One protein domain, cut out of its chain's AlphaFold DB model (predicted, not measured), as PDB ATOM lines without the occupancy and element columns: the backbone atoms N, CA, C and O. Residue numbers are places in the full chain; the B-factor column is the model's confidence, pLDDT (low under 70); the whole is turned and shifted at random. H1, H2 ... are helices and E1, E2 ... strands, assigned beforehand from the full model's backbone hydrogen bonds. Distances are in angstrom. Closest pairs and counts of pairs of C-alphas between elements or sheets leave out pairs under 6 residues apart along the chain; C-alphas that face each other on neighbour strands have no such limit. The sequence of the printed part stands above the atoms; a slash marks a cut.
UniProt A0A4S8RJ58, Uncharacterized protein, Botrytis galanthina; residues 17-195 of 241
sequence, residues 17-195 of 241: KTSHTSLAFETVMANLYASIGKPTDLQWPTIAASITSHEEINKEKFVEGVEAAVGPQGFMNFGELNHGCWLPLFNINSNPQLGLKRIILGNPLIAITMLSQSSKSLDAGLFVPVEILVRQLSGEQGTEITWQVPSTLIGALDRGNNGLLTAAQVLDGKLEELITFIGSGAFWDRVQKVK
ATOM      1  N   LYS A  17     155.671 142.235 138.117       98.44
ATOM      2  CA  LYS A  17     156.620 142.085 139.222       98.44
ATOM      3  C   LYS A  17     156.041 142.687 140.496       98.44
ATOM      4  O   LYS A  17     155.238 143.619 140.452       98.44
ATOM      5  N   THR A  18     156.464 142.127 141.621       98.12
ATOM      6  CA  THR A  18     156.073 142.576 142.954       98.12
ATOM      7  C   THR A  18     157.307 142.598 143.846       98.12
ATOM      8  O   THR A  18     157.987 141.585 144.003       98.12
ATOM      9  N   SER A  19     157.585 143.758 144.430       97.12
ATOM     10  CA  SER A  19     158.621 143.967 145.435       97.12
ATOM     11  C   SER A  19     157.984 144.013 146.817       97.12
ATOM     12  O   SER A  19     156.912 144.594 146.993       97.12
ATOM     13  N   HIS A  20     158.658 143.413 147.793       95.75
ATOM     14  CA  HIS A  20     158.255 143.427 149.192       95.75
ATOM     15  C   HIS A  20     159.345 144.110 150.009       95.75
ATOM     16  O   HIS A  20     160.528 143.813 149.850       95.75
ATOM     17  N   THR A  21     158.943 145.007 150.901       94.94
ATOM     18  CA  THR A  21     159.846 145.666 151.845       94.94
ATOM     19  C   THR A  21     159.243 145.662 153.242       94.94
ATOM     20  O   THR A  21     158.027 145.764 153.401       94.94
ATOM     21  N   SER A  22     160.095 145.578 154.262       94.19
ATOM     22  CA  SER A  22     159.693 145.735 155.664       94.19
ATOM     23  C   SER A  22     159.431 147.198 156.044       94.19
ATOM     24  O   SER A  22     158.979 147.475 157.152       94.19
ATOM     25  N   LEU A  23     159.724 148.154 155.152       94.00
ATOM     26  CA  LEU A  23     159.423 149.562 155.387       94.00
ATOM     27  C   LEU A  23     157.913 149.802 155.473       94.00
ATOM     28  O   LEU A  23     157.118 149.251 154.706       94.00
ATOM     29  N   ALA A  24     157.529 150.693 156.387       93.62
ATOM     30  CA  ALA A  24     156.153 151.142 156.519       93.62
ATOM     31  C   ALA A  24     155.683 151.882 155.256       93.62
ATOM     32  O   ALA A  24     156.465 152.577 154.603       93.62
ATOM     33  N   PHE A  25     154.385 151.788 154.969       94.31
ATOM     34  CA  PHE A  25     153.759 152.402 153.795       94.31
ATOM     35  C   PHE A  25     154.091 153.894 153.668       94.31
ATOM     36  O   PHE A  25     154.569 154.335 152.627       94.31
ATOM     37  N   GLU A  26     153.946 154.655 154.753       93.31
ATOM     38  CA  GLU A  26     154.260 156.091 154.772       93.31
ATOM     39  C   GLU A  26     155.729 156.383 154.444       93.31
ATOM     40  O   GLU A  26     156.043 157.369 153.781       93.31
ATOM     41  N   THR A  27     156.645 155.507 154.862       94.62
ATOM     42  CA  THR A  27     158.070 155.629 154.547       94.62
ATOM     43  C   THR A  27     158.329 155.406 153.060       94.62
ATOM     44  O   THR A  27     159.043 156.198 152.446       94.62
ATOM     45  N   VAL A  28     157.722 154.375 152.467       96.75
ATOM     46  CA  VAL A  28     157.829 154.105 151.025       96.75
ATOM     47  C   VAL A  28     157.220 155.247 150.212       96.75
ATOM     48  O   VAL A  28     157.846 155.728 149.269       96.75
ATOM     49  N   MET A  29     156.045 155.746 150.609       96.50
ATOM     50  CA  MET A  29     155.397 156.881 149.947       96.50
ATOM     51  C   MET A  29     156.228 158.163 150.059       96.50
ATOM     52  O   MET A  29     156.370 158.885 149.076       96.50
ATOM     53  N   ALA A  30     156.836 158.435 151.218       95.81
ATOM     54  CA  ALA A  30     157.733 159.576 151.386       95.81
ATOM     55  C   ALA A  30     158.965 159.479 150.473       95.81
ATOM     56  O   ALA A  30     159.315 160.462 149.816       95.81
ATOM     57  N   ASN A  31     159.590 158.299 150.385       96.12
ATOM     58  CA  ASN A  31     160.713 158.057 149.477       96.12
ATOM     59  C   ASN A  31     160.298 158.245 148.010       96.12
ATOM     60  O   ASN A  31     161.035 158.852 147.228       96.12
ATOM     61  N   LEU A  32     159.110 157.759 147.639       97.31
ATOM     62  CA  LEU A  32     158.558 157.916 146.297       97.31
ATOM     63  C   LEU A  32     158.333 159.389 145.959       97.31
ATOM     64  O   LEU A  32     158.859 159.865 144.960       97.31
ATOM     65  N   TYR A  33     157.640 160.143 146.811       96.81
ATOM     66  CA  TYR A  33     157.384 161.562 146.560       96.81
ATOM     67  C   TYR A  33     158.658 162.410 146.529       96.81
ATOM     68  O   TYR A  33     158.736 163.361 145.759       96.81
ATOM     69  N   ALA A  34     159.679 162.057 147.314       95.12
ATOM     70  CA  ALA A  34     160.994 162.688 147.207       95.12
ATOM     71  C   ALA A  34     161.697 162.373 145.871       95.12
ATOM     72  O   ALA A  34     162.559 163.135 145.438       95.12
ATOM     73  N   SER A  35     161.339 161.260 145.226       95.56
ATOM     74  CA  SER A  35     161.942 160.797 143.974       95.56
ATOM     75  C   SER A  35     161.239 161.312 142.721       95.56
ATOM     76  O   SER A  35     161.912 161.463 141.705       95.56
ATOM     77  N   ILE A  36     159.921 161.552 142.778       95.62
ATOM     78  CA  ILE A  36     159.099 161.881 141.595       95.62
ATOM     79  C   ILE A  36     158.206 163.123 141.751       95.62
ATOM     80  O   ILE A  36     157.470 163.468 140.829       95.62
ATOM     81  N   GLY A  37     158.218 163.776 142.915       92.19
ATOM     82  CA  GLY A  37     157.295 164.863 143.248       92.19
ATOM     83  C   GLY A  37     155.984 164.389 143.890       92.19
ATOM     84  O   GLY A  37     155.630 163.204 143.880       92.19
ATOM     85  N   LYS A  38     155.256 165.330 144.500       89.44
ATOM     86  CA  LYS A  38     153.998 165.070 145.218       89.44
ATOM     87  C   LYS A  38     152.774 165.260 144.313       89.44
ATOM     88  O   LYS A  38     152.827 166.072 143.395       89.44
ATOM     89  N   PRO A  39     151.633 164.618 144.627       83.06
ATOM     90  CA  PRO A  39     150.379 164.831 143.898       83.06
ATOM     91  C   PRO A  39     149.836 166.268 143.962       83.06
ATOM     92  O   PRO A  39     149.061 166.667 143.105       83.06
ATOM     93  N   THR A  40     150.208 167.053 144.977       86.19
ATOM     94  CA  THR A  40     149.816 168.473 145.076       86.19
ATOM     95  C   THR A  40     150.603 169.374 144.133       86.19
ATOM     96  O   THR A  40     150.175 170.489 143.861       86.19
ATOM     97  N   ASP A  41     151.733 168.876 143.630       86.50
ATOM     98  CA  ASP A  41     152.735 169.647 142.904       86.50
ATOM     99  C   ASP A  41     152.881 169.088 141.474       86.50
ATOM    100  O   ASP A  41     153.971 169.075 140.904       86.50
ATOM    101  N   LEU A  42     151.789 168.551 140.905       88.62
ATOM    102  CA  LEU A  42     151.787 167.972 139.559       88.62
ATOM    103  C   LEU A  42     152.104 169.050 138.519       88.62
ATOM    104  O   LEU A  42     151.280 169.915 138.232       88.62
ATOM    105  N   GLN A  43     153.280 168.942 137.908       91.38
ATOM    106  CA  GLN A  43     153.749 169.909 136.914       91.38
ATOM    107  C   GLN A  43     153.195 169.641 135.508       91.38
ATOM    108  O   GLN A  43     153.133 170.556 134.689       91.38
ATOM    109  N   TRP A  44     152.780 168.401 135.206       94.19
ATOM    110  CA  TRP A  44     152.378 168.013 133.848       94.19
ATOM    111  C   TRP A  44     151.239 168.864 133.260       94.19
ATOM    112  O   TRP A  44     151.402 169.317 132.130       94.19
ATOM    113  N   PRO A  45     150.131 169.159 133.972       93.94
ATOM    114  CA  PRO A  45     149.074 170.011 133.423       93.94
ATOM    115  C   PRO A  45     149.578 171.398 133.004       93.94
ATOM    116  O   PRO A  45     149.178 171.909 131.962       93.94
ATOM    117  N   THR A  46     150.491 171.987 133.781       93.88
ATOM    118  CA  THR A  46     151.098 173.288 133.473       93.88
ATOM    119  C   THR A  46     152.056 173.202 132.286       93.88
ATOM    120  O   THR A  46     152.002 174.062 131.411       93.88
ATOM    121  N   ILE A  47     152.895 172.161 132.220       94.12
ATOM    122  CA  ILE A  47     153.800 171.918 131.083       94.12
ATOM    123  C   ILE A  47     152.996 171.695 129.799       94.12
ATOM    124  O   ILE A  47     153.295 172.293 128.776       94.12
ATOM    125  N   ALA A  48     151.947 170.874 129.841       92.31
ATOM    126  CA  ALA A  48     151.113 170.606 128.676       92.31
ATOM    127  C   ALA A  48     150.380 171.870 128.198       92.31
ATOM    128  O   ALA A  48     150.326 172.137 127.000       92.31
ATOM    129  N   ALA A  49     149.859 172.680 129.124       92.75
ATOM    130  CA  ALA A  49     149.172 173.926 128.795       92.75
ATOM    131  C   ALA A  49     150.102 175.020 128.232       92.75
ATOM    132  O   ALA A  49     149.614 175.956 127.601       92.75
ATOM    133  N   SER A  50     151.422 174.930 128.445       90.00
ATOM    134  CA  SER A  50     152.383 175.908 127.915       90.00
ATOM    135  C   SER A  50     152.744 175.672 126.442       90.00
ATOM    136  O   SER A  50     153.303 176.565 125.796       90.00
ATOM    137  N   ILE A  51     152.380 174.511 125.884       92.94
ATOM    138  CA  ILE A  51     152.590 174.163 124.475       92.94
ATOM    139  C   ILE A  51     151.587 174.946 123.619       92.94
ATOM    140  O   ILE A  51     150.475 174.499 123.345       92.94
ATOM    141  N   THR A  52     151.977 176.152 123.211       90.75
ATOM    142  CA  THR A  52     151.122 177.075 122.441       90.75
ATOM    143  C   THR A  52     151.447 177.110 120.946       90.75
ATOM    144  O   THR A  52     150.615 177.534 120.146       90.75
ATOM    145  N   SER A  53     152.630 176.638 120.544       93.44
ATOM    146  CA  SER A  53     153.011 176.412 119.145       93.44
ATOM    147  C   SER A  53     154.073 175.306 119.047       93.44
ATOM    148  O   SER A  53     154.647 174.906 120.058       93.44
ATOM    149  N   HIS A  54     154.354 174.835 117.830       93.81
ATOM    150  CA  HIS A  54     155.329 173.767 117.555       93.81
ATOM    151  C   HIS A  54     156.681 174.284 117.030       93.81
ATOM    152  O   HIS A  54     157.443 173.538 116.413       93.81
ATOM    153  N   GLU A  55     156.968 175.569 117.241       94.38
ATOM    154  CA  GLU A  55     158.256 176.181 116.900       94.38
ATOM    155  C   GLU A  55     159.384 175.655 117.798       94.38
ATOM    156  O   GLU A  55     159.145 175.239 118.933       94.38
ATOM    157  N   GLU A  56     160.626 175.718 117.312       92.56
ATOM    158  CA  GLU A  56     161.792 175.165 118.013       92.56
ATOM    159  C   GLU A  56     161.964 175.743 119.426       92.56
ATOM    160  O   GLU A  56     162.146 174.999 120.384       92.56
ATOM    161  N   ILE A  57     161.741 177.050 119.584       90.69
ATOM    162  CA  ILE A  57     161.782 177.739 120.882       90.69
ATOM    163  C   ILE A  57     160.799 177.152 121.911       90.69
ATOM    164  O   ILE A  57     161.057 177.172 123.112       90.69
ATOM    165  N   ASN A  58     159.651 176.629 121.469       92.25
ATOM    166  CA  ASN A  58     158.675 176.006 122.361       92.25
ATOM    167  C   ASN A  58     159.022 174.543 122.653       92.25
ATOM    168  O   ASN A  58     158.688 174.062 123.735       92.25
ATOM    169  N   LYS A  59     159.743 173.859 121.754       93.19
ATOM    170  CA  LYS A  59     160.336 172.550 122.057       93.19
ATOM    171  C   LYS A  59     161.417 172.676 123.128       93.19
ATOM    172  O   LYS A  59     161.389 171.911 124.084       93.19
ATOM    173  N   GLU A  60     162.304 173.665 123.019       93.69
ATOM    174  CA  GLU A  60     163.336 173.942 124.030       93.69
ATOM    175  C   GLU A  60     162.707 174.212 125.403       93.69
ATOM    176  O   GLU A  60     163.028 173.536 126.377       93.69
ATOM    177  N   LYS A  61     161.708 175.102 125.471       93.69
ATOM    178  CA  LYS A  61     160.960 175.371 126.714       93.69
ATOM    179  C   LYS A  61     160.251 174.141 127.272       93.69
ATOM    180  O   LYS A  61     160.152 173.989 128.489       93.69
ATOM    181  N   PHE A  62     159.716 173.281 126.404       95.12
ATOM    182  CA  PHE A  62     159.112 172.023 126.829       95.12
ATOM    183  C   PHE A  62     160.157 171.109 127.478       95.12
ATOM    184  O   PHE A  62     159.908 170.591 128.564       95.12
ATOM    185  N   VAL A  63     161.329 170.953 126.851       95.69
ATOM    186  CA  VAL A  63     162.444 170.165 127.398       95.69
ATOM    187  C   VAL A  63     162.871 170.722 128.755       95.69
ATOM    188  O   VAL A  63     162.855 169.977 129.732       95.69
ATOM    189  N   GLU A  64     163.136 172.026 128.853       95.12
ATOM    190  CA  GLU A  64     163.512 172.689 130.109       95.12
ATOM    191  C   GLU A  64     162.454 172.495 131.207       95.12
ATOM    192  O   GLU A  64     162.775 172.193 132.358       95.12
ATOM    193  N   GLY A  65     161.172 172.637 130.855       95.12
ATOM    194  CA  GLY A  65     160.060 172.444 131.782       95.12
ATOM    195  C   GLY A  65     159.973 171.010 132.306       95.12
ATOM    196  O   GLY A  65     159.725 170.803 133.495       95.12
ATOM    197  N   VAL A  66     160.213 170.019 131.443       95.94
ATOM    198  CA  VAL A  66     160.251 168.608 131.845       95.94
ATOM    199  C   VAL A  66     161.476 168.316 132.709       95.94
ATOM    200  O   VAL A  66     161.326 167.703 133.763       95.94
ATOM    201  N   GLU A  67     162.666 168.777 132.327       95.38
ATOM    202  CA  GLU A  67     163.894 168.583 133.109       95.38
ATOM    203  C   GLU A  67     163.795 169.199 134.509       95.38
ATOM    204  O   GLU A  67     164.243 168.595 135.482       95.38
ATOM    205  N   ALA A  68     163.142 170.357 134.635       93.81
ATOM    206  CA  ALA A  68     162.885 170.993 135.925       93.81
ATOM    207  C   ALA A  68     161.844 170.247 136.784       93.81
ATOM    208  O   ALA A  68     161.852 170.374 138.010       93.81
ATOM    209  N   ALA A  69     160.931 169.498 136.159       94.25
ATOM    210  CA  ALA A  69     159.873 168.754 136.842       94.25
ATOM    211  C   ALA A  69     160.270 167.318 137.212       94.25
ATOM    212  O   ALA A  69     159.704 166.738 138.141       94.25
ATOM    213  N   VAL A  70     161.216 166.731 136.481       95.38
ATOM    214  CA  VAL A  70     161.705 165.376 136.719       95.38
ATOM    215  C   VAL A  70     162.511 165.326 138.016       95.38
ATOM    216  O   VAL A  70     163.444 166.094 138.240       95.38
ATOM    217  N   GLY A  71     162.142 164.396 138.895       94.62
ATOM    218  CA  GLY A  71     162.835 164.182 140.155       94.62
ATOM    219  C   GLY A  71     164.154 163.412 139.993       94.62
ATOM    220  O   GLY A  71     164.513 162.968 138.900       94.62
ATOM    221  N   PRO A  72     164.893 163.196 141.095       93.69
ATOM    222  CA  PRO A  72     166.260 162.670 141.063       93.69
ATOM    223  C   PRO A  72     166.394 161.252 140.489       93.69
ATOM    224  O   PRO A  72     167.497 160.861 140.124       93.69
ATOM    225  N   GLN A  73     165.303 160.483 140.420       93.81
ATOM    226  CA  GLN A  73     165.286 159.142 139.819       93.81
ATOM    227  C   GLN A  73     164.845 159.153 138.345       93.81
ATOM    228  O   GLN A  73     164.564 158.107 137.770       93.81
ATOM    229  N   GLY A  74     164.763 160.329 137.716       94.75
ATOM    230  CA  GLY A  74     164.458 160.445 136.291       94.75
ATOM    231  C   GLY A  74     162.972 160.329 135.942       94.75
ATOM    232  O   GLY A  74     162.651 160.246 134.759       94.75
ATOM    233  N   PHE A  75     162.081 160.362 136.940       97.44
ATOM    234  CA  PHE A  75     160.625 160.328 136.779       97.44
ATOM    235  C   PHE A  75     159.955 161.547 137.417       97.44
ATOM    236  O   PHE A  75     160.453 162.110 138.389       97.44
ATOM    237  N   MET A  76     158.780 161.899 136.902       96.75
ATOM    238  CA  MET A  76     157.830 162.822 137.517       96.75
ATOM    239  C   MET A  76     156.471 162.143 137.715       96.75
ATOM    240  O   MET A  76     156.122 161.188 137.014       96.75
ATOM    241  N   ASN A  77     155.700 162.643 138.675       96.62
ATOM    242  CA  ASN A  77     154.337 162.202 138.942       96.62
ATOM    243  C   ASN A  77     153.356 162.797 137.911       96.62
ATOM    244  O   ASN A  77     153.374 164.000 137.650       96.62
ATOM    245  N   PHE A  78     152.493 161.951 137.347       96.81
ATOM    246  CA  PHE A  78     151.406 162.324 136.432       96.81
ATOM    247  C   PHE A  78     150.026 162.210 137.082       96.81
ATOM    248  O   PHE A  78     149.066 162.801 136.590       96.81
ATOM    249  N   GLY A  79     149.905 161.457 138.172       96.44
ATOM    250  CA  GLY A  79     148.643 161.264 138.863       96.44
ATOM    251  C   GLY A  79     148.717 160.218 139.966       96.44
ATOM    252  O   GLY A  79     149.561 159.322 139.975       96.44
ATOM    253  N   GLU A  80     147.774 160.315 140.895       97.00
ATOM    254  CA  GLU A  80     147.601 159.367 141.988       97.00
ATOM    255  C   GLU A  80     146.119 159.034 142.150       97.00
ATOM    256  O   GLU A  80     145.268 159.921 142.192       97.00
ATOM    257  N   LEU A  81     145.823 157.744 142.295       96.75
ATOM    258  CA  LEU A  81     144.514 157.249 142.694       96.75
ATOM    259  C   LEU A  81     144.644 156.593 144.068       96.75
ATOM    260  O   LEU A  81     145.236 155.520 144.213       96.75
ATOM    261  N   ASN A  82     144.089 157.244 145.090       95.50
ATOM    262  CA  ASN A  82     144.057 156.715 146.449       95.50
ATOM    263  C   ASN A  82     142.835 155.806 146.622       95.50
ATOM    264  O   ASN A  82     141.743 156.268 146.932       95.50
ATOM    265  N   HIS A  83     143.012 154.505 146.408       95.31
ATOM    266  CA  HIS A  83     141.945 153.529 146.631       95.31
ATOM    267  C   HIS A  83     141.632 153.345 148.120       95.31
ATOM    268  O   HIS A  83     140.486 153.107 148.501       95.31
ATOM    269  N   GLY A  84     142.647 153.514 148.967       93.00
ATOM    270  CA  GLY A  84     142.545 153.404 150.415       93.00
ATOM    271  C   GLY A  84     141.530 154.341 151.066       93.00
ATOM    272  O   GLY A  84     140.950 153.989 152.087       93.00
ATOM    273  N   CYS A  85     141.272 155.513 150.473       92.25
ATOM    274  CA  CYS A  85     140.368 156.495 151.075       92.25
ATOM    275  C   CYS A  85     138.878 156.150 150.939       92.25
ATOM    276  O   CYS A  85     138.078 156.676 151.708       92.25
ATOM    277  N   TRP A  86     138.495 155.299 149.980       91.81
ATOM    278  CA  TRP A  86     137.082 155.053 149.668       91.81
ATOM    279  C   TRP A  86     136.655 153.590 149.787       91.81
ATOM    280  O   TRP A  86     135.482 153.338 150.042       91.81
ATOM    281  N   LEU A  87     137.566 152.618 149.670       92.44
ATOM    282  CA  LEU A  87     137.221 151.199 149.858       92.44
ATOM    283  C   LEU A  87     136.575 150.890 151.228       92.44
ATOM    284  O   LEU A  87     135.599 150.130 151.250       92.44
ATOM    285  N   PRO A  88     137.001 151.516 152.348       90.25
ATOM    286  CA  PRO A  88     136.339 151.324 153.637       90.25
ATOM    287  C   PRO A  88     134.866 151.759 153.666       90.25
ATOM    288  O   PRO A  88     134.101 151.199 154.447       90.25
ATOM    289  N   LEU A  89     134.430 152.682 152.792       89.44
ATOM    290  CA  LEU A  89     133.014 153.080 152.679       89.44
ATOM    291  C   LEU A  89     132.108 151.903 152.290       89.44
ATOM    292  O   LEU A  89     130.917 151.911 152.588       89.44
ATOM    293  N   PHE A  90     132.677 150.888 151.637       92.62
ATOM    294  CA  PHE A  90     131.979 149.689 151.178       92.62
ATOM    295  C   PHE A  90     132.322 148.449 152.013       92.62
ATOM    296  O   PHE A  90     132.054 147.330 151.582       92.62
ATOM    297  N   ASN A  91     132.920 148.623 153.200       87.69
ATOM    298  CA  ASN A  91     133.398 147.531 154.060       87.69
ATOM    299  C   ASN A  91     134.405 146.589 153.369       87.69
ATOM    300  O   ASN A  91     134.562 145.433 153.763       87.69
ATOM    301  N   ILE A  92     135.099 147.072 152.333       85.25
ATOM    302  CA  ILE A  92     136.176 146.328 151.684       85.25
ATOM    303  C   ILE A  92     137.456 146.639 152.443       85.25
ATOM    304  O   ILE A  92     137.943 147.765 152.388       85.25
ATOM    305  N   ASN A  93     138.003 145.625 153.120       75.00
ATOM    306  CA  ASN A  93     139.215 145.746 153.927       75.00
ATOM    307  C   ASN A  93     139.097 146.919 154.918       75.00
ATOM    308  O   ASN A  93     139.749 147.947 154.756       75.00
ATOM    309  N   SER A  94     138.219 146.747 155.917       68.88
ATOM    310  CA  SER A  94     137.705 147.754 156.867       68.88
ATOM    311  C   SER A  94     138.745 148.465 157.747       68.88
ATOM    312  O   SER A  94     138.383 149.077 158.749       68.88
ATOM    313  N   ASN A  95     140.030 148.394 157.402       74.69
ATOM    314  CA  ASN A  95     141.059 149.249 157.958       74.69
ATOM    315  C   ASN A  95     140.826 150.701 157.477       74.69
ATOM    316  O   ASN A  95     140.995 150.981 156.289       74.69
ATOM    317  N   PRO A  96     140.489 151.647 158.373       67.25
ATOM    318  CA  PRO A  96     140.272 153.050 158.007       67.25
ATOM    319  C   PRO A  96     141.548 153.761 157.526       67.25
ATOM    320  O   PRO A  96     141.471 154.864 156.995       67.25
ATOM    321  N   GLN A  97     142.720 153.143 157.700       72.94
ATOM    322  CA  GLN A  97     144.013 153.608 157.198       72.94
ATOM    323  C   GLN A  97     144.585 152.613 156.182       72.94
ATOM    324  O   GLN A  97     145.754 152.241 156.251       72.94
ATOM    325  N   LEU A  98     143.755 152.123 155.257       83.62
ATOM    326  CA  LEU A  98     144.204 151.218 154.206       83.62
ATOM    327  C   LEU A  98     145.211 151.923 153.284       83.62
ATOM    328  O   LEU A  98     144.827 152.701 152.416       83.62
ATOM    329  N   GLY A  99     146.503 151.627 153.426       93.06
ATOM    330  CA  GLY A  99     147.509 152.073 152.465       93.06
ATOM    331  C   GLY A  99     147.332 151.360 151.124       93.06
ATOM    332  O   GLY A  99     147.792 150.233 150.964       93.06
ATOM    333  N   LEU A 100     146.650 151.984 150.159       95.62
ATOM    334  CA  LEU A 100     146.505 151.456 148.800       95.62
ATOM    335  C   LEU A 100     146.404 152.593 147.783       95.62
ATOM    336  O   LEU A 100     145.374 153.266 147.686       95.62
ATOM    337  N   LYS A 101     147.469 152.791 147.005       97.62
ATOM    338  CA  LYS A 101     147.564 153.874 146.021       97.62
ATOM    339  C   LYS A 101     148.104 153.361 144.693       97.62
ATOM    340  O   LYS A 101     149.117 152.665 144.667       97.62
ATOM    341  N   ARG A 102     147.449 153.739 143.593       98.44
ATOM    342  CA  ARG A 102     147.991 153.607 142.232       98.44
ATOM    343  C   ARG A 102     148.651 154.923 141.855       98.44
ATOM    344  O   ARG A 102     148.022 155.974 141.956       98.44
ATOM    345  N   ILE A 103     149.906 154.853 141.440       98.31
ATOM    346  CA  ILE A 103     150.719 156.007 141.066       98.31
ATOM    347  C   ILE A 103     151.016 155.905 139.579       98.31
ATOM    348  O   ILE A 103     151.450 154.853 139.115       98.31
ATOM    349  N   ILE A 104     150.772 156.992 138.858       98.12
ATOM    350  CA  ILE A 104     151.064 157.137 137.437       98.12
ATOM    351  C   ILE A 104     152.295 158.036 137.342       98.12
ATOM    352  O   ILE A 104     152.277 159.171 137.819       98.12
ATOM    353  N   LEU A 105     153.378 157.528 136.766       98.00
ATOM    354  CA  LEU A 105     154.666 158.213 136.733       98.00
ATOM    355  C   LEU A 105     155.392 157.973 135.412       98.00
ATOM    356  O   LEU A 105     155.239 156.941 134.765       98.00
ATOM    357  N   GLY A 106     156.210 158.930 135.001       97.00
ATOM    358  CA  GLY A 106     156.881 158.850 133.711       97.00
ATOM    359  C   GLY A 106     157.891 159.961 133.512       97.00
ATOM    360  O   GLY A 106     158.144 160.765 134.404       97.00
ATOM    361  N   ASN A 107     158.443 160.012 132.310       96.94
ATOM    362  CA  ASN A 107     159.261 161.116 131.841       96.94
ATOM    363  C   ASN A 107     158.955 161.310 130.350       96.94
ATOM    364  O   ASN A 107     159.251 160.400 129.573       96.94
ATOM    365  N   PRO A 108     158.363 162.445 129.934       95.62
ATOM    366  CA  PRO A 108     158.049 162.710 128.531       95.62
ATOM    367  C   PRO A 108     159.248 162.573 127.582       95.62
ATOM    368  O   PRO A 108     159.082 162.080 126.468       95.62
ATOM    369  N   LEU A 109     160.458 162.930 128.030       94.94
ATOM    370  CA  LEU A 109     161.689 162.829 127.232       94.94
ATOM    371  C   LEU A 109     162.166 161.382 127.064       94.94
ATOM    372  O   LEU A 109     162.866 161.065 126.108       94.94
ATOM    373  N   ILE A 110     161.756 160.477 127.956       93.62
ATOM    374  CA  ILE A 110     161.929 159.033 127.759       93.62
ATOM    375  C   ILE A 110     160.783 158.495 126.895       93.62
ATOM    376  O   ILE A 110     161.019 157.720 125.972       93.62
ATOM    377  N   ALA A 111     159.545 158.933 127.146       93.19
ATOM    378  CA  ALA A 111     158.355 158.487 126.422       93.19
ATOM    379  C   ALA A 111     158.450 158.752 124.912       93.19
ATOM    380  O   ALA A 111     158.103 157.869 124.128       93.19
ATOM    381  N   ILE A 112     158.974 159.915 124.505       92.19
ATOM    382  CA  ILE A 112     159.129 160.263 123.087       92.19
ATOM    383  C   ILE A 112     159.979 159.237 122.337       92.19
ATOM    384  O   ILE A 112     159.647 158.903 121.210       92.19
ATOM    385  N   THR A 113     160.995 158.642 122.973       89.94
ATOM    386  CA  THR A 113     161.814 157.608 122.322       89.94
ATOM    387  C   THR A 113     160.971 156.400 121.914       89.94
ATOM    388  O   THR A 113     161.051 155.958 120.776       89.94
ATOM    389  N   MET A 114     160.082 155.909 122.782       90.38
ATOM    390  CA  MET A 114     159.191 154.789 122.454       90.38
ATOM    391  C   MET A 114     158.091 155.206 121.475       90.38
ATOM    392  O   MET A 114     157.808 154.476 120.528       90.38
ATOM    393  N   LEU A 115     157.495 156.387 121.666       90.88
ATOM    394  CA  LEU A 115     156.436 156.892 120.788       90.88
ATOM    395  C   LEU A 115     156.941 157.128 119.358       90.88
ATOM    396  O   LEU A 115     156.226 156.824 118.409       90.88
ATOM    397  N   SER A 116     158.177 157.602 119.197       87.81
ATOM    398  CA  SER A 116     158.814 157.809 117.893       87.81
ATOM    399  C   SER A 116     159.283 156.511 117.236       87.81
ATOM    400  O   SER A 116     159.302 156.430 116.013       87.81
ATOM    401  N   GLN A 117     159.662 155.494 118.016       84.38
ATOM    402  CA  GLN A 117     160.073 154.188 117.480       84.38
ATOM    403  C   GLN A 117     158.887 153.327 117.035       84.38
ATOM    404  O   GLN A 117     159.077 152.366 116.289       84.38
ATOM    405  N   SER A 118     157.672 153.631 117.493       76.50
ATOM    406  CA  SER A 118     156.488 152.840 117.179       76.50
ATOM    407  C   SER A 118     156.086 153.016 115.710       76.50
ATOM    408  O   SER A 118     155.494 154.015 115.311       76.50
ATOM    409  N   SER A 119     156.452 152.032 114.886       66.50
ATOM    410  CA  SER A 119     156.404 152.131 113.422       66.50
ATOM    411  C   SER A 119     155.003 151.953 112.832       66.50
ATOM    412  O   SER A 119     154.735 152.397 111.715       66.50
ATOM    413  N   LYS A 120     154.102 151.300 113.576       65.94
ATOM    414  CA  LYS A 120     152.754 150.927 113.114       65.94
ATOM    415  C   LYS A 120     151.639 151.814 113.668       65.94
ATOM    416  O   LYS A 120     150.598 151.927 113.027       65.94
ATOM    417  N   SER A 121     151.838 152.426 114.834       69.38
ATOM    418  CA  SER A 121     150.814 153.208 115.540       69.38
ATOM    419  C   SER A 121     151.409 153.953 116.738       69.38
ATOM    420  O   SER A 121     152.453 153.571 117.249       69.38
ATOM    421  N   LEU A 122     150.726 154.975 117.262       84.88
ATOM    422  CA  LEU A 122     151.093 155.632 118.532       84.88
ATOM    423  C   LEU A 122     150.589 154.856 119.769       84.88
ATOM    424  O   LEU A 122     150.461 155.425 120.853       84.88
ATOM    425  N   ASP A 123     150.314 153.554 119.628       87.19
ATOM    426  CA  ASP A 123     149.660 152.740 120.664       87.19
ATOM    427  C   ASP A 123     150.510 152.583 121.927       87.19
ATOM    428  O   ASP A 123     149.970 152.317 123.000       87.19
ATOM    429  N   ALA A 124     151.829 152.805 121.841       89.31
ATOM    430  CA  ALA A 124     152.698 152.850 123.017       89.31
ATOM    431  C   ALA A 124     152.225 153.896 124.044       89.31
ATOM    432  O   ALA A 124     152.447 153.709 125.239       89.31
ATOM    433  N   GLY A 125     151.489 154.930 123.606       90.88
ATOM    434  CA  GLY A 125     150.824 155.912 124.467       90.88
ATOM    435  C   GLY A 125     149.793 155.325 125.436       90.88
ATOM    436  O   GLY A 125     149.447 155.979 126.413       90.88
ATOM    437  N   LEU A 126     149.334 154.084 125.230       91.69
ATOM    438  CA  LEU A 126     148.499 153.370 126.200       91.69
ATOM    439  C   LEU A 126     149.278 152.954 127.462       91.69
ATOM    440  O   LEU A 126     148.678 152.756 128.516       91.69
ATOM    441  N   PHE A 127     150.604 152.813 127.357       93.56
ATOM    442  CA  PHE A 127     151.469 152.283 128.420       93.56
ATOM    443  C   PHE A 127     152.556 153.258 128.886       93.56
ATOM    444  O   PHE A 127     153.365 152.903 129.746       93.56
ATOM    445  N   VAL A 128     152.591 154.475 128.331       93.69
ATOM    446  CA  VAL A 128     153.445 155.572 128.805       93.69
ATOM    447  C   VAL A 128     152.568 156.790 129.121       93.69
ATOM    448  O   VAL A 128     151.844 157.249 128.239       93.69
ATOM    449  N   PRO A 129     152.602 157.347 130.348       96.81
ATOM    450  CA  PRO A 129     153.430 156.978 131.507       96.81
ATOM    451  C   PRO A 129     153.125 155.585 132.088       96.81
ATOM    452  O   PRO A 129     152.067 155.013 131.841       96.81
ATOM    453  N   VAL A 130     154.065 155.051 132.873       97.94
ATOM    454  CA  VAL A 130     153.921 153.755 133.554       97.94
ATOM    455  C   VAL A 130     153.146 153.908 134.860       97.94
ATOM    456  O   VAL A 130     152.900 155.014 135.350       97.94
ATOM    457  N   GLU A 131     152.789 152.781 135.465       98.00
ATOM    458  CA  GLU A 131     152.043 152.744 136.713       98.00
ATOM    459  C   GLU A 131     152.618 151.752 137.720       98.00
ATOM    460  O   GLU A 131     153.140 150.694 137.359       98.00
ATOM    461  N   ILE A 132     152.463 152.084 139.000       98.62
ATOM    462  CA  ILE A 132     152.763 151.188 140.117       98.62
ATOM    463  C   ILE A 132     151.597 151.185 141.106       98.62
ATOM    464  O   ILE A 132     150.910 152.191 141.289       98.62
ATOM    465  N   LEU A 133     151.386 150.056 141.773       98.56
ATOM    466  CA  LEU A 133     150.465 149.915 142.894       98.56
ATOM    467  C   LEU A 133     151.276 149.738 144.174       98.56
ATOM    468  O   LEU A 133     152.006 148.759 144.310       98.56
ATOM    469  N   VAL A 134     151.128 150.669 145.113       98.12
ATOM    470  CA  VAL A 134     151.736 150.593 146.444       98.12
ATOM    471  C   VAL A 134     150.659 150.184 147.436       98.12
ATOM    472  O   VAL A 134     149.608 150.828 147.522       98.12
ATOM    473  N   ARG A 135     150.911 149.110 148.183       96.06
ATOM    474  CA  ARG A 135     149.954 148.504 149.104       96.06
ATOM    475  C   ARG A 135     150.606 148.190 150.444       96.06
ATOM    476  O   ARG A 135     151.646 147.550 150.509       96.06
ATOM    477  N   GLN A 136     149.963 148.595 151.527       94.06
ATOM    478  CA  GLN A 136     150.323 148.181 152.875       94.06
ATOM    479  C   GLN A 136     149.935 146.714 153.100       94.06
ATOM    480  O   GLN A 136     148.824 146.297 152.754       94.06
ATOM    481  N   LEU A 137     150.837 145.932 153.696       89.25
ATOM    482  CA  LEU A 137     150.555 144.547 154.071       89.25
ATOM    483  C   LEU A 137     149.694 144.481 155.344       89.25
ATOM    484  O   LEU A 137     149.795 145.319 156.238       89.25
ATOM    485  N   SER A 138     148.819 143.478 155.420       74.44
ATOM    486  CA  SER A 138     147.985 143.205 156.594       74.44
ATOM    487  C   SER A 138     148.729 142.310 157.589       74.44
ATOM    488  O   SER A 138     149.196 141.246 157.197       74.44
ATOM    489  N   GLY A 139     148.772 142.689 158.869       65.38
ATOM    490  CA  GLY A 139     149.249 141.831 159.968       65.38
ATOM    491  C   GLY A 139     150.731 141.972 160.343       65.38
ATOM    492  O   GLY A 139     151.059 141.790 161.511       65.38
ATOM    493  N   GLU A 140     151.602 142.385 159.418       56.06
ATOM    494  CA  GLU A 140     153.025 142.669 159.669       56.06
ATOM    495  C   GLU A 140     153.419 144.054 159.126       56.06
ATOM    496  O   GLU A 140     152.776 144.586 158.218       56.06
ATOM    497  N   GLN A 141     154.469 144.664 159.692       76.19
ATOM    498  CA  GLN A 141     155.050 145.886 159.129       76.19
ATOM    499  C   GLN A 141     155.592 145.587 157.729       76.19
ATOM    500  O   GLN A 141     156.438 144.714 157.562       76.19
ATOM    501  N   GLY A 142     155.126 146.326 156.727       91.69
ATOM    502  CA  GLY A 142     155.684 146.219 155.390       91.69
ATOM    503  C   GLY A 142     154.806 146.815 154.305       91.69
ATOM    504  O   GLY A 142     153.645 147.184 154.520       91.69
ATOM    505  N   THR A 143     155.396 146.893 153.121       95.81
ATOM    506  CA  THR A 143     154.789 147.458 151.922       95.81
ATOM    507  C   THR A 143     155.099 146.571 150.726       95.81
ATOM    508  O   THR A 143     156.228 146.124 150.526       95.81
ATOM    509  N   GLU A 144     154.074 146.338 149.923       96.38
ATOM    510  CA  GLU A 144     154.123 145.679 148.630       96.38
ATOM    511  C   GLU A 144     154.084 146.746 147.533       96.38
ATOM    512  O   GLU A 144     153.273 147.674 147.580       96.38
ATOM    513  N   ILE A 145     154.953 146.614 146.534       98.38
ATOM    514  CA  ILE A 145     154.982 147.494 145.367       98.38
ATOM    515  C   ILE A 145     154.884 146.625 144.122       98.38
ATOM    516  O   ILE A 145     155.756 145.798 143.876       98.38
ATOM    517  N   THR A 146     153.816 146.782 143.350       98.56
ATOM    518  CA  THR A 146     153.514 145.944 142.182       98.56
ATOM    519  C   THR A 146     153.486 146.780 140.912       98.56
ATOM    520  O   THR A 146     152.913 147.866 140.905       98.56
ATOM    521  N   TRP A 147     154.067 146.271 139.828       98.56
ATOM    522  CA  TRP A 147     154.083 146.939 138.525       98.56
ATOM    523  C   TRP A 147     154.080 145.934 137.376       98.56
ATOM    524  O   TRP A 147     154.388 144.751 137.546       98.56
ATOM    525  N   GLN A 148     153.709 146.414 136.195       98.12
ATOM    526  CA  GLN A 148     153.815 145.670 134.943       98.12
ATOM    527  C   GLN A 148     155.159 146.013 134.298       98.12
ATOM    528  O   GLN A 148     155.535 147.181 134.298       98.12
ATOM    529  N   VAL A 149     155.888 145.024 133.779       98.06
ATOM    530  CA  VAL A 149     157.190 145.228 133.122       98.06
ATOM    531  C   VAL A 149     156.958 145.927 131.774       98.06
ATOM    532  O   VAL A 149     156.372 145.292 130.884       98.06
ATOM    533  N   PRO A 150     157.386 147.197 131.607       96.88
ATOM    534  CA  PRO A 150     157.075 148.009 130.427       96.88
ATOM    535  C   PRO A 150     157.364 147.334 129.083       96.88
ATOM    536  O   PRO A 150     156.502 147.339 128.205       96.88
ATOM    537  N   SER A 151     158.518 146.686 128.916       96.44
ATOM    538  CA  SER A 151     158.893 146.021 127.658       96.44
ATOM    539  C   SER A 151     157.942 144.903 127.239       96.44
ATOM    540  O   SER A 151     157.733 144.691 126.044       96.44
ATOM    541  N   THR A 152     157.296 144.234 128.199       95.69
ATOM    542  CA  THR A 152     156.326 143.163 127.916       95.69
ATOM    543  C   THR A 152     154.961 143.686 127.474       95.69
ATOM    544  O   THR A 152     154.220 142.951 126.831       95.69
ATOM    545  N   LEU A 153     154.650 144.952 127.769       93.38
ATOM    546  CA  LEU A 153     153.467 145.658 127.265       93.38
ATOM    547  C   LEU A 153     153.768 146.340 125.931       93.38
ATOM    548  O   LEU A 153     153.139 146.056 124.914       93.38
ATOM    549  N   ILE A 154     154.771 147.218 125.934       92.94
ATOM    550  CA  ILE A 154     155.094 148.113 124.823       92.94
ATOM    551  C   ILE A 154     155.631 147.321 123.628       92.94
ATOM    552  O   ILE A 154     155.174 147.515 122.506       92.94
ATOM    553  N   GLY A 155     156.531 146.361 123.857       89.88
ATOM    554  CA  GLY A 155     157.058 145.504 122.790       89.88
ATOM    555  C   GLY A 155     156.011 144.559 122.188       89.88
ATOM    556  O   GLY A 155     156.180 144.076 121.069       89.88
ATOM    557  N   ALA A 156     154.908 144.301 122.899       89.44
ATOM    558  CA  ALA A 156     153.820 143.465 122.398       89.44
ATOM    559  C   ALA A 156     152.975 144.168 121.325       89.44
ATOM    560  O   ALA A 156     152.382 143.476 120.494       89.44
ATOM    561  N   LEU A 157     152.949 145.507 121.328       85.88
ATOM    562  CA  LEU A 157     152.205 146.326 120.366       85.88
ATOM    563  C   LEU A 157     152.809 146.275 118.961       85.88
ATOM    564  O   LEU A 157     152.080 146.284 117.973       85.88
ATOM    565  N   ASP A 158     154.136 146.173 118.865       86.56
ATOM    566  CA  ASP A 158     154.853 146.135 117.591       86.56
ATOM    567  C   ASP A 158     155.903 145.014 117.584       86.56
ATOM    568  O   ASP A 158     157.116 145.237 117.611       86.56
ATOM    569  N   ARG A 159     155.429 143.760 117.579       84.19
ATOM    570  CA  ARG A 159     156.312 142.582 117.561       84.19
ATOM    571  C   ARG A 159     157.283 142.634 116.376       84.19
ATOM    572  O   ARG A 159     156.864 142.775 115.227       84.19
ATOM    573  N   GLY A 160     158.569 142.438 116.672       85.69
ATOM    574  CA  GLY A 160     159.671 142.504 115.704       85.69
ATOM    575  C   GLY A 160     160.362 143.870 115.634       85.69
ATOM    576  O   GLY A 160     161.422 143.978 115.021       85.69
ATOM    577  N   ASN A 161     159.816 144.897 116.292       90.56
ATOM    578  CA  ASN A 161     160.455 146.201 116.404       90.56
ATOM    579  C   ASN A 161     161.513 146.200 117.522       90.56
ATOM    580  O   ASN A 161     161.227 146.457 118.695       90.56
ATOM    581  N   ASN A 162     162.757 145.897 117.147       91.06
ATOM    582  CA  ASN A 162     163.879 145.820 118.086       91.06
ATOM    583  C   ASN A 162     164.215 147.176 118.733       91.06
ATOM    584  O   ASN A 162     164.649 147.200 119.885       91.06
ATOM    585  N   GLY A 163     164.005 148.290 118.024       90.38
ATOM    586  CA  GLY A 163     164.246 149.638 118.549       90.38
ATOM    587  C   GLY A 163     163.286 149.978 119.686       90.38
ATOM    588  O   GLY A 163     163.721 150.334 120.782       90.38
ATOM    589  N   LEU A 164     161.985 149.754 119.467       91.44
ATOM    590  CA  LEU A 164     160.955 149.927 120.492       91.44
ATOM    591  C   LEU A 164     161.186 149.010 121.698       91.44
ATOM    592  O   LEU A 164     161.107 149.464 122.840       91.44
ATOM    593  N   LEU A 165     161.502 147.733 121.453       93.88
ATOM    594  CA  LEU A 165     161.789 146.775 122.522       93.88
ATOM    595  C   LEU A 165     162.981 147.228 123.374       93.88
ATOM    596  O   LEU A 165     162.890 147.215 124.598       93.88
ATOM    597  N   THR A 166     164.066 147.675 122.737       94.00
ATOM    598  CA  THR A 166     165.266 148.164 123.433       94.00
ATOM    599  C   THR A 166     164.950 149.405 124.270       94.00
ATOM    600  O   THR A 166     165.321 149.470 125.441       94.00
ATOM    601  N   ALA A 167     164.214 150.371 123.712       93.31
ATOM    602  CA  ALA A 167     163.799 151.568 124.443       93.31
ATOM    603  C   ALA A 167     162.927 151.221 125.665       93.31
ATOM    604  O   ALA A 167     163.136 151.750 126.758       93.31
ATOM    605  N   ALA A 168     161.996 150.276 125.513       95.56
ATOM    606  CA  ALA A 168     161.155 149.818 126.612       95.56
ATOM    607  C   ALA A 168     161.946 149.032 127.679       95.56
ATOM    608  O   ALA A 168     161.665 149.170 128.864       95.56
ATOM    609  N   GLN A 169     162.981 148.275 127.299       96.94
ATOM    610  CA  GLN A 169     163.884 147.602 128.247       96.94
ATOM    611  C   GLN A 169     164.726 148.590 129.069       96.94
ATOM    612  O   GLN A 169     164.971 148.360 130.253       96.94
ATOM    613  N   VAL A 170     165.136 149.719 128.484       96.06
ATOM    614  CA  VAL A 170     165.778 150.805 129.249       96.06
ATOM    615  C   VAL A 170     164.812 151.366 130.298       96.06
ATOM    616  O   VAL A 170     165.216 151.652 131.428       96.06
ATOM    617  N   LEU A 171     163.528 151.498 129.951       96.94
ATOM    618  CA  LEU A 171     162.494 151.914 130.893       96.94
ATOM    619  C   LEU A 171     162.255 150.871 131.999       96.94
ATOM    620  O   LEU A 171     162.080 151.277 133.149       96.94
ATOM    621  N   ASP A 172     162.315 149.567 131.696       98.19
ATOM    622  CA  ASP A 172     162.259 148.502 132.711       98.19
ATOM    623  C   ASP A 172     163.323 148.729 133.793       98.19
ATOM    624  O   ASP A 172     163.000 148.782 134.981       98.19
ATOM    625  N   GLY A 173     164.583 148.920 133.378       97.75
ATOM    626  CA  GLY A 173     165.710 149.116 134.291       97.75
ATOM    627  C   GLY A 173     165.534 150.344 135.184       97.75
ATOM    628  O   GLY A 173     165.653 150.244 136.403       97.75
ATOM    629  N   LYS A 174     165.153 151.486 134.600       97.56
ATOM    630  CA  LYS A 174     164.902 152.724 135.359       97.56
ATOM    631  C   LYS A 174     163.772 152.566 136.377       97.56
ATOM    632  O   LYS A 174     163.874 153.063 137.498       97.56
ATOM    633  N   LEU A 175     162.687 151.888 135.998       98.31
ATOM    634  CA  LEU A 175     161.573 151.645 136.908       98.31
ATOM    635  C   LEU A 175     161.999 150.717 138.054       98.31
ATOM    636  O   LEU A 175     161.692 150.998 139.210       98.31
ATOM    637  N   GLU A 176     162.748 149.653 137.765       98.00
ATOM    638  CA  GLU A 176     163.263 148.726 138.781       98.00
ATOM    639  C   GLU A 176     164.252 149.387 139.748       98.00
ATOM    640  O   GLU A 176     164.193 149.133 140.957       98.00
ATOM    641  N   GLU A 177     165.104 150.287 139.257       97.38
ATOM    642  CA  GLU A 177     165.986 151.114 140.085       97.38
ATOM    643  C   GLU A 177     165.187 152.013 141.035       97.38
ATOM    644  O   GLU A 177     165.463 152.033 142.238       97.38
ATOM    645  N   LEU A 178     164.145 152.692 140.537       97.69
ATOM    646  CA  LEU A 178     163.254 153.496 141.374       97.69
ATOM    647  C   LEU A 178     162.560 152.640 142.442       97.69
ATOM    648  O   LEU A 178     162.554 153.019 143.614       97.69
ATOM    649  N   ILE A 179     161.989 151.490 142.066       98.19
ATOM    650  CA  ILE A 179     161.313 150.587 143.010       98.19
ATOM    651  C   ILE A 179     162.274 150.110 144.101       98.19
ATOM    652  O   ILE A 179     161.933 150.114 145.287       98.19
ATOM    653  N   THR A 180     163.490 149.734 143.711       96.81
ATOM    654  CA  THR A 180     164.538 149.326 144.650       96.81
ATOM    655  C   THR A 180     164.897 150.477 145.585       96.81
ATOM    656  O   THR A 180     164.969 150.288 146.799       96.81
ATOM    657  N   PHE A 181     165.054 151.690 145.048       96.12
ATOM    658  CA  PHE A 181     165.374 152.879 145.828       96.12
ATOM    659  C   PHE A 181     164.300 153.178 146.881       96.12
ATOM    660  O   PHE A 181     164.632 153.297 148.061       96.12
ATOM    661  N   ILE A 182     163.022 153.247 146.495       96.75
ATOM    662  CA  ILE A 182     161.934 153.608 147.422       96.75
ATOM    663  C   ILE A 182     161.654 152.515 148.455       96.75
ATOM    664  O   ILE A 182     161.250 152.832 149.576       96.75
ATOM    665  N   GLY A 183     161.903 151.252 148.095       94.62
ATOM    666  CA  GLY A 183     161.823 150.105 148.997       94.62
ATOM    667  C   GLY A 183     163.035 149.954 149.921       94.62
ATOM    668  O   GLY A 183     162.976 149.157 150.858       94.62
ATOM    669  N   SER A 184     164.107 150.722 149.693       87.62
ATOM    670  CA  SER A 184     165.318 150.730 150.516       87.62
ATOM    671  C   SER A 184     165.295 151.858 151.557       87.62
ATOM    672  O   SER A 184     164.769 152.947 151.327       87.62
ATOM    673  N   GLY A 185     165.923 151.639 152.716       70.38
ATOM    674  CA  GLY A 185     166.118 152.682 153.736       70.38
ATOM    675  C   GLY A 185     167.081 153.808 153.317       70.38
ATOM    676  O   GLY A 185     167.287 154.754 154.079       70.38
ATOM    677  N   ALA A 186     167.643 153.749 152.102       65.44
ATOM    678  CA  ALA A 186     168.788 154.546 151.667       65.44
ATOM    679  C   ALA A 186     168.565 156.065 151.733       65.44
ATOM    680  O   ALA A 186     169.509 156.821 151.990       65.44
ATOM    681  N   PHE A 187     167.331 156.537 151.524       62.84
ATOM    682  CA  PHE A 187     166.998 157.954 151.684       62.84
ATOM    683  C   PHE A 187     167.200 158.414 153.135       62.84
ATOM    684  O   PHE A 187     167.890 159.406 153.385       62.84
ATOM    685  N   TRP A 188     166.664 157.665 154.101       58.78
ATOM    686  CA  TRP A 188     166.782 157.989 155.521       58.78
ATOM    687  C   TRP A 188     168.200 157.793 156.033       58.78
ATOM    688  O   TRP A 188     168.674 158.648 156.776       58.78
ATOM    689  N   ASP A 189     168.922 156.778 155.563       62.03
ATOM    690  CA  ASP A 189     170.341 156.607 155.883       62.03
ATOM    691  C   ASP A 189     171.161 157.821 155.430       62.03
ATOM    692  O   ASP A 189     172.002 158.343 156.170       62.03
ATOM    693  N   ARG A 190     170.871 158.350 154.233       60.41
ATOM    694  CA  ARG A 190     171.521 159.557 153.714       60.41
ATOM    695  C   ARG A 190     171.140 160.798 154.528       60.41
ATOM    696  O   ARG A 190     172.032 161.569 154.883       60.41
ATOM    697  N   VAL A 191     169.864 160.974 154.883       61.47
ATOM    698  CA  VAL A 191     169.394 162.088 155.731       61.47
ATOM    699  C   VAL A 191     170.011 162.024 157.134       61.47
ATOM    700  O   VAL A 191     170.487 163.042 157.634       61.47
ATOM    701  N   GLN A 192     170.071 160.849 157.762       57.69
ATOM    702  CA  GLN A 192     170.687 160.657 159.079       57.69
ATOM    703  C   GLN A 192     172.203 160.893 159.034       57.69
ATOM    704  O   GLN A 192     172.761 161.535 159.925       57.69
ATOM    705  N   LYS A 193     172.882 160.478 157.957       57.09
ATOM    706  CA  LYS A 193     174.308 160.771 157.728       57.09
ATOM    707  C   LYS A 193     174.590 162.260 157.496       57.09
ATOM    708  O   LYS A 193     175.706 162.728 157.726       57.09
ATOM    709  N   VAL A 194     173.615 163.020 157.000       62.81
ATOM    710  CA  VAL A 194     173.714 164.482 156.900       62.81
ATOM    711  C   VAL A 194     173.445 165.121 158.264       62.81
ATOM    712  O   VAL A 194     174.277 165.889 158.729       62.81
ATOM    713  N   LYS A 195     172.367 164.746 158.968       57.22
ATOM    714  CA  LYS A 195     172.058 165.267 160.314       57.22
ATOM    715  C   LYS A 195     173.185 165.018 161.320       57.22
ATOM    716  O   LYS A 195     173.584 165.952 162.002       57.22
TER     717      LYS A 195
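Overview. This is residues 17 to 195 of the 241 residues of an uncharacterized protein of Botrytis galanthina (UniProt A0A4S8RJ58). A strongly twisted sheet of five strands has two helices, H1 and H8, over one face; the long H8 runs on past the strand ends, where H5, H6 and H7 gather. The helical hairpin of H2 and H3 lies off the edge strand E2, while residues 52 to 57 and residues 189 to 195 of H9 stick out. The printed part has 179 residues, with nine named helices and five named strands in the order E1 H1 H2 H3 E2 H4 E3 H5 H6 E4 E5 H7 H8 H9; the sheet, E1 E5 E4 E3 E2, is antiparallel and the class is mixed, helices and strands. The whole is compact, with a radius of gyration of the C-alphas of 17.8 A and spans of 52 by 40 by 36 A.

Arrangement. Start at residues 17 to 21, edge strand E1: its N 19 is within hydrogen-bond range of O 145 in E5, residues 143 to 148, at 2.8 A. Next come E4, residues 130 to 136, a hairpin with E5 (N 144 to O 135, 2.8 A), E3, residues 100 to 106 (N 103 to O 132, 2.8 A), and edge strand E2, residues 76 to 82 (N 102 to O 81, 2.9 A). H1, residues 25 to 36, and H8, residues 162 to 183, are on the same face, two layers with helices on one face of a sheet, at heights of 7.9 A and 9.5 A. H8's residues 178 to 183 alone touch H1 at a steep tilt of 48 degrees, closest at C-alphas 182 and 31, 5.1 A. H7, residues 150 to 157, forms a hairpin with H8, closest at C-alphas 151 and 168, 4.5 A. H5, residues 108 to 117, touches H8, closest at C-alphas 117 and 164, 5.3 A; H6, residues 123 to 126, touches H5 only at the corner. H2, residues 44 to 50, and H3, residues 56 to 69, form a hairpin, closest at C-alphas 47 and 65, 6.3 A; each only grazes the sheet. H4, residues 87 to 90, and H9, residues 186 to 195, touch no helix. Each O i to N i+4 pair is within range in H1, H2, H3, H8 and H9, but 4 of 6 in H5 and 2 of 4 in H7; H4 and H6 are too short.

Along the chain. Find C-alpha 17 at (156.620, 142.085, 139.222), where E1 begins. H8 runs 31.3 A from C-alpha 162 at (163.879, 145.820, 118.086); E4 measures 20.4 A and H3 20.0 A. H9 ends at C-alpha 195, (172.058, 165.267, 160.314).

Size, cuts and confidence. The C-alphas farthest apart, Glu 55 and Gly 139, are 55.8 A apart. The printed part has no cut and no long link. Its mean pLDDT is 90.1; residues 94, 96, 119 to 121, 139 to 140 and 186 to 195 are under 70.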